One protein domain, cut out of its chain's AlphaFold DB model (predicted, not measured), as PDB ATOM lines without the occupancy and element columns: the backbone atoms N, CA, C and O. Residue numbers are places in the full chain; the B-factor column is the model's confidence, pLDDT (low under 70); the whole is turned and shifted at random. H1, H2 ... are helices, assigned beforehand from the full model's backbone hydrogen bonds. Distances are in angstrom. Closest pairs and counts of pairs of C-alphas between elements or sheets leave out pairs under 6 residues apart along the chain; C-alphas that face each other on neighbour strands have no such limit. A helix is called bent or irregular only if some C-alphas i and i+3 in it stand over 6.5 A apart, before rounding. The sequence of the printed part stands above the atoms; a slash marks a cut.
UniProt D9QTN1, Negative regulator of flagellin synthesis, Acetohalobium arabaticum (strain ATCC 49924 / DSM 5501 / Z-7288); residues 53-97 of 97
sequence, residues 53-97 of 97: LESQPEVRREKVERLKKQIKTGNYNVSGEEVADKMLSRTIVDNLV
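AT A GLANCE: This is residues 53 to 97 of the 97 residues of the protein "Negative regulator of flagellin synthesis" of Acetohalobium arabaticum (strain ATCC 49924 / DSM 5501 / Z-7288) (UniProt D9QTN1). The longest helix, H2, makes one arm of a flat, open U; H1 makes the other helical arm, and the link of residues 73 to 79 makes the base, with empty space between the arms. Residues 53 to 60, with no named element, lengthen the arm of H1 at the open end. The printed part has 45 residues with two named helices, H1 then H2 along the chain, and no named strand; the class is all helix. It is only just extended, close to loose, with a radius of gyration of the C-alphas of 14.5 A and spans of 38 by 34 by 9 A.

IN THESE COORDINATES: H2 is residues 80 to 96, 24.7 A from first to last C-alpha, from Gly 80 at (-29.754, 3.994, 1.199) to Leu 96 at (-47.931, 13.546, 14.956). H1 is residues 61 to 72, 16.4 A from first to last C-alpha, and begins with C-alpha 61 at (-30.478, -10.018, 22.682).

HOW THE PARTS SIT: H2 and H1 are apart, with no C-alpha of the one within 8 A of the other. A short link of 7 residues joins them. Residues 77 to 97, of which 80 to 96 belong to H2, stand free. Residues 53 to 66, of which 61 to 66 belong to H1, stand free, and so do residues 69 to 74, of which 69 to 72 belong to H1. In H1 and H2 every O i to N i+4 pair is within hydrogen-bond range, and neither helix is bent.

THE WHOLE: The C-alphas of Thr 73 and Val 97 are the two farthest apart, at 38.9 A. The first and last printed C-alphas, of Leu 53 and Val 97, are 20.1 A apart. The printed part has no cut and ends at the chain's last residue. Mean pLDDT of the printed part is 92.9, and residue 97 is the one printed residue under 70.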
ATOM      1  N   LEU A  53     -46.408  -6.459  26.135       88.50
ATOM      2  CA  LEU A  53     -45.276  -5.602  25.782       88.50
ATOM      3  C   LEU A  53     -44.361  -5.319  26.984       88.50
ATOM      4  O   LEU A  53     -43.148  -5.444  26.860       88.50
ATOM      5  N   GLU A  54     -44.929  -4.997  28.149       88.88
ATOM      6  CA  GLU A  54     -44.174  -4.739  29.387       88.88
ATOM      7  C   GLU A  54     -43.438  -5.983  29.909       88.88
ATOM      8  O   GLU A  54     -42.384  -5.867  30.529       88.88
ATOM      9  N   SER A  55     -43.969  -7.182  29.647       89.31
ATOM     10  CA  SER A  55     -43.328  -8.443  30.039       89.31
ATOM     11  C   SER A  55     -42.115  -8.815  29.180       89.31
ATOM     12  O   SER A  55     -41.339  -9.701  29.551       89.31
ATOM     13  N   GLN A  56     -41.947  -8.173  28.021       88.69
ATOM     14  CA  GLN A  56     -40.820  -8.447  27.141       88.69
ATOM     15  C   GLN A  56     -39.546  -7.751  27.627       88.69
ATOM     16  O   GLN A  56     -39.591  -6.641  28.156       88.69
ATOM     17  N   PRO A  57     -38.373  -8.375  27.417       89.81
ATOM     18  CA  PRO A  57     -37.110  -7.736  27.739       89.81
ATOM     19  C   PRO A  57     -36.910  -6.492  26.872       89.81
ATOM     20  O   PRO A  57     -37.075  -6.544  25.651       89.81
ATOM     21  N   GLU A  58     -36.452  -5.409  27.500       88.88
ATOM     22  CA  GLU A  58     -36.118  -4.144  26.831       88.88
ATOM     23  C   GLU A  58     -35.165  -4.366  25.642       88.88
ATOM     24  O   GLU A  58     -35.311  -3.781  24.568       88.88
ATOM     25  N   VAL A  59     -34.216  -5.294  25.804       92.75
ATOM     26  CA  VAL A  59     -33.250  -5.657  24.769       92.75
ATOM     27  C   VAL A  59     -33.529  -7.053  24.223       92.75
ATOM     28  O   VAL A  59     -33.335  -8.071  24.894       92.75
ATOM     29  N   ARG A  60     -33.853  -7.118  22.928       94.44
ATOM     30  CA  ARG A  60     -33.928  -8.372  22.162       94.44
ATOM     31  C   ARG A  60     -32.528  -8.886  21.817       94.44
ATOM     32  O   ARG A  60     -32.047  -8.691  20.699       94.44
ATOM     33  N   ARG A  61     -31.874  -9.541  22.783       94.00
ATOM     34  CA  ARG A  61     -30.478 -10.018  22.682       94.00
ATOM     35  C   ARG A  61     -30.199 -10.838  21.421       94.00
ATOM     36  O   ARG A  61     -29.206 -10.592  20.750       94.00
ATOM     37  N   GLU A  62     -31.102 -11.743  21.050       94.50
ATOM     38  CA  GLU A  62     -30.970 -12.574  19.844       94.50
ATOM     39  C   GLU A  62     -30.827 -11.733  18.561       94.50
ATOM     40  O   GLU A  62     -29.945 -11.978  17.738       94.50
ATOM     41  N   LYS A  63     -31.647 -10.680  18.415       94.81
ATOM     42  CA  LYS A  63     -31.569  -9.757  17.273       94.81
ATOM     43  C   LYS A  63     -30.228  -9.023  17.256       94.81
ATOM     44  O   LYS A  63     -29.633  -8.881  16.194       94.81
ATOM     45  N   VAL A  64     -29.760  -8.567  18.418       95.81
ATOM     46  CA  VAL A  64     -28.481  -7.852  18.543       95.81
ATOM     47  C   VAL A  64     -27.317  -8.747  18.129       95.81
ATOM     48  O   VAL A  64     -26.508  -8.345  17.300       95.81
ATOM     49  N   GLU A  65     -27.250  -9.970  18.650       96.62
ATOM     50  CA  GLU A  65     -26.172 -10.908  18.325       96.62
ATOM     51  C   GLU A  65     -26.181 -11.310  16.845       96.62
ATOM     52  O   GLU A  65     -25.129 -11.355  16.204       96.62
ATOM     53  N   ARG A  66     -27.368 -11.506  16.254       96.12
ATOM     54  CA  ARG A  66     -27.503 -11.764  14.813       96.12
ATOM     55  C   ARG A  66     -26.946 -10.615  13.971       96.12
ATOM     56  O   ARG A  66     -26.171 -10.864  13.049       96.12
ATOM     57  N   LEU A  67     -27.304  -9.374  14.301       95.81
ATOM     58  CA  LEU A  67     -26.820  -8.187  13.591       95.81
ATOM     59  C   LEU A  67     -25.309  -7.996  13.774       95.81
ATOM     60  O   LEU A  67     -24.601  -7.784  12.794       95.81
ATOM     61  N   LYS A  68     -24.786  -8.161  14.997       96.19
ATOM     62  CA  LYS A  68     -23.336  -8.126  15.262       96.19
ATOM     63  C   LYS A  68     -22.579  -9.126  14.394       96.19
ATOM     64  O   LYS A  68     -21.538  -8.787  13.836       96.19
ATOM     65  N   LYS A  69     -23.101 -10.350  14.262       96.94
ATOM     66  CA  LYS A  69     -22.498 -11.379  13.411       96.94
ATOM     67  C   LYS A  69     -22.483 -10.949  11.944       96.94
ATOM     68  O   LYS A  69     -21.430 -11.031  11.330       96.94
ATOM     69  N   GLN A  70     -23.604 -10.457  11.413       96.38
ATOM     70  CA  GLN A  70     -23.691  -9.976  10.026       96.38
ATOM     71  C   GLN A  70     -22.719  -8.827   9.742       96.38
ATOM     72  O   GLN A  70     -22.086  -8.810   8.691       96.38
ATOM     73  N   ILE A  71     -22.562  -7.900  10.691       95.94
ATOM     74  CA  ILE A  71     -21.594  -6.803  10.583       95.94
ATOM     75  C   ILE A  71     -20.170  -7.365  10.557       95.94
ATOM     76  O   ILE A  71     -19.391  -7.025   9.672       95.94
ATOM     77  N   LYS A  72     -19.835  -8.281  11.478       96.25
ATOM     78  CA  LYS A  72     -18.500  -8.894  11.553       96.25
ATOM     79  C   LYS A  72     -18.140  -9.693  10.297       96.25
ATOM     80  O   LYS A  72     -16.975  -9.714   9.917       96.25
ATOM     81  N   THR A  73     -19.105 -10.368   9.674       96.50
ATOM     82  CA  THR A  73     -18.871 -11.150   8.450       96.50
ATOM     83  C   THR A  73     -18.964 -10.316   7.171       96.50
ATOM     84  O   THR A  73     -18.765 -10.861   6.091       96.50
ATOM     85  N   GLY A  74     -19.267  -9.015   7.265       93.50
ATOM     86  CA  GLY A  74     -19.443  -8.139   6.103       93.50
ATOM     87  C   GLY A  74     -20.731  -8.397   5.310       93.50
ATOM     88  O   GLY A  74     -20.894  -7.869   4.218       93.50
ATOM     89  N   ASN A  75     -21.664  -9.190   5.846       94.19
ATOM     90  CA  ASN A  75     -22.961  -9.484   5.222       94.19
ATOM     91  C   ASN A  75     -24.078  -8.542   5.694       94.19
ATOM     92  O   ASN A  75     -25.256  -8.820   5.478       94.19
ATOM     93  N   TYR A  76     -23.730  -7.460   6.387       94.31
ATOM     94  CA  TYR A  76     -24.682  -6.424   6.753       94.31
ATOM     95  C   TYR A  76     -24.822  -5.442   5.592       94.31
ATOM     96  O   TYR A  76     -23.988  -4.556   5.421       94.31
ATOM     97  N   ASN A  77     -25.863  -5.631   4.785       92.81
ATOM     98  CA  ASN A  77     -26.157  -4.784   3.637       92.81
ATOM     99  C   ASN A  77     -27.493  -4.078   3.868       92.81
ATOM    100  O   ASN A  77     -28.534  -4.729   3.848       92.81
ATOM    101  N   VAL A  78     -27.441  -2.772   4.120       94.12
ATOM    102  CA  VAL A  78     -28.619  -1.908   4.253       94.12
ATOM    103  C   VAL A  78     -28.558  -0.884   3.135       94.12
ATOM    104  O   VAL A  78     -27.527  -0.234   2.952       94.12
ATOM    105  N   SER A  79     -29.640  -0.764   2.374       95.75
ATOM    106  CA  SER A  79     -29.708   0.167   1.256       95.75
ATOM    107  C   SER A  79     -29.891   1.610   1.740       95.75
ATOM    108  O   SER A  79     -30.400   1.871   2.833       95.75
ATOM    109  N   GLY A  80     -29.495   2.579   0.910       95.50
ATOM    110  CA  GLY A  80     -29.754   3.994   1.199       95.50
ATOM    111  C   GLY A  80     -31.250   4.319   1.287       95.50
ATOM    112  O   GLY A  80     -31.644   5.171   2.079       95.50
ATOM    113  N   GLU A  81     -32.079   3.598   0.529       96.50
ATOM    114  CA  GLU A  81     -33.542   3.702   0.566       96.50
ATOM    115  C   GLU A  81     -34.098   3.258   1.924       96.50
ATOM    116  O   GLU A  81     -34.842   4.006   2.552       96.50
ATOM    117  N   GLU A  82     -33.643   2.116   2.455       95.62
ATOM    118  CA  GLU A  82     -34.058   1.634   3.778       95.62
ATOM    119  C   GLU A  82     -33.714   2.634   4.891       95.62
ATOM    120  O   GLU A  82     -34.464   2.782   5.860       95.62
ATOM    121  N   VAL A  83     -32.585   3.336   4.766       96.31
ATOM    122  CA  VAL A  83     -32.201   4.392   5.710       96.31
ATOM    123  C   VAL A  83     -33.136   5.594   5.580       96.31
ATOM    124  O   VAL A  83     -33.685   6.041   6.590       96.31
ATOM    125  N   ALA A  84     -33.347   6.094   4.360       96.56
ATOM    126  CA  ALA A  84     -34.209   7.243   4.097       96.56
ATOM    127  C   ALA A  84     -35.650   7.000   4.574       96.56
ATOM    128  O   ALA A  84     -36.216   7.843   5.273       96.56
ATOM    129  N   ASP A  85     -36.199   5.816   4.307       96.25
ATOM    130  CA  ASP A  85     -37.526   5.405   4.765       96.25
ATOM    131  C   ASP A  85     -37.649   5.467   6.284       96.25
ATOM    132  O   ASP A  85     -38.649   5.959   6.817       96.25
ATOM    133  N   LYS A  86     -36.634   4.991   7.017       95.81
ATOM    134  CA  LYS A  86     -36.640   5.046   8.484       95.81
ATOM    135  C   LYS A  86     -36.510   6.466   9.011       95.81
ATOM    136  O   LYS A  86     -37.166   6.775  10.005       95.81
ATOM    137  N   MET A  87     -35.723   7.316   8.357       94.81
ATOM    138  CA  MET A  87     -35.615   8.729   8.722       94.81
ATOM    139  C   MET A  87     -36.957   9.445   8.536       94.81
ATOM    140  O   MET A  87     -37.447  10.064   9.477       94.81
ATOM    141  N   LEU A  88     -37.591   9.301   7.369       95.31
ATOM    142  CA  LEU A  88     -38.882   9.930   7.073       95.31
ATOM    143  C   LEU A  88     -39.999   9.396   7.969       95.31
ATOM    144  O   LEU A  88     -40.727  10.182   8.574       95.31
ATOM    145  N   SER A  89     -40.097   8.071   8.112       94.44
ATOM    146  CA  SER A  89     -41.092   7.440   8.986       94.44
ATOM    147  C   SER A  89     -40.980   7.961  10.416       94.44
ATOM    148  O   SER A  89     -41.995   8.225  11.056       94.44
ATOM    149  N   ARG A  90     -39.750   8.131  10.921       94.44
ATOM    150  CA  ARG A  90     -39.524   8.647  12.271       94.44
ATOM    151  C   ARG A  90     -39.953  10.107  12.399       94.44
ATOM    152  O   ARG A  90     -40.694  10.421  13.320       94.44
ATOM    153  N   THR A  91     -39.562  10.958  11.452       93.69
ATOM    154  CA  THR A  91     -39.948  12.377  11.435       93.69
ATOM    155  C   THR A  91     -41.465  12.565  11.390       93.69
ATOM    156  O   THR A  91     -41.997  13.447  12.056       93.69
ATOM    157  N   ILE A  92     -42.185  11.740  10.625       93.69
ATOM    158  CA  ILE A  92     -43.652  11.812  10.550       93.69
ATOM    159  C   ILE A  92     -44.277  11.468  11.904       93.69
ATOM    160  O   ILE A  92     -45.133  12.210  12.374       93.69
ATOM    161  N   VAL A  93     -43.840  10.373  12.536       94.56
ATOM    162  CA  VAL A  93     -44.361   9.957  13.848       94.56
ATOM    163  C   VAL A  93     -44.088  11.019  14.911       94.56
ATOM    164  O   VAL A  93     -44.998  11.356  15.659       94.56
ATOM    165  N   ASP A  94     -42.877  11.576  14.946       91.12
ATOM    166  CA  ASP A  94     -42.493  12.580  15.944       91.12
ATOM    167  C   ASP A  94     -43.295  13.896  15.792       91.12
ATOM    168  O   ASP A  94     -43.529  14.575  16.783       91.12
ATOM    169  N   ASN A  95     -43.758  14.244  14.582       89.25
ATOM    170  CA  ASN A  95     -44.606  15.425  14.335       89.25
ATOM    171  C   ASN A  95     -46.107  15.191  14.596       89.25
ATOM    172  O   ASN A  95     -46.887  16.143  14.579       89.25
ATOM    173  N   LEU A  96     -46.532  13.932  14.739       76.19
ATOM    174  CA  LEU A  96     -47.931  13.546  14.956       76.19
ATOM    175  C   LEU A  96     -48.295  13.407  16.441       76.19
ATOM    176  O   LEU A  96     -49.484  13.324  16.756       76.19
ATOM    177  N   VAL A  97     -47.293  13.334  17.319       60.09
ATOM    178  CA  VAL A  97     -47.432  13.163  18.774       60.09
ATOM    179  C   VAL A  97     -47.316  14.500  19.493       60.09
ATOM    180  O   VAL A  97     -46.460  15.317  19.094       60.09
TER     181      VAL A  97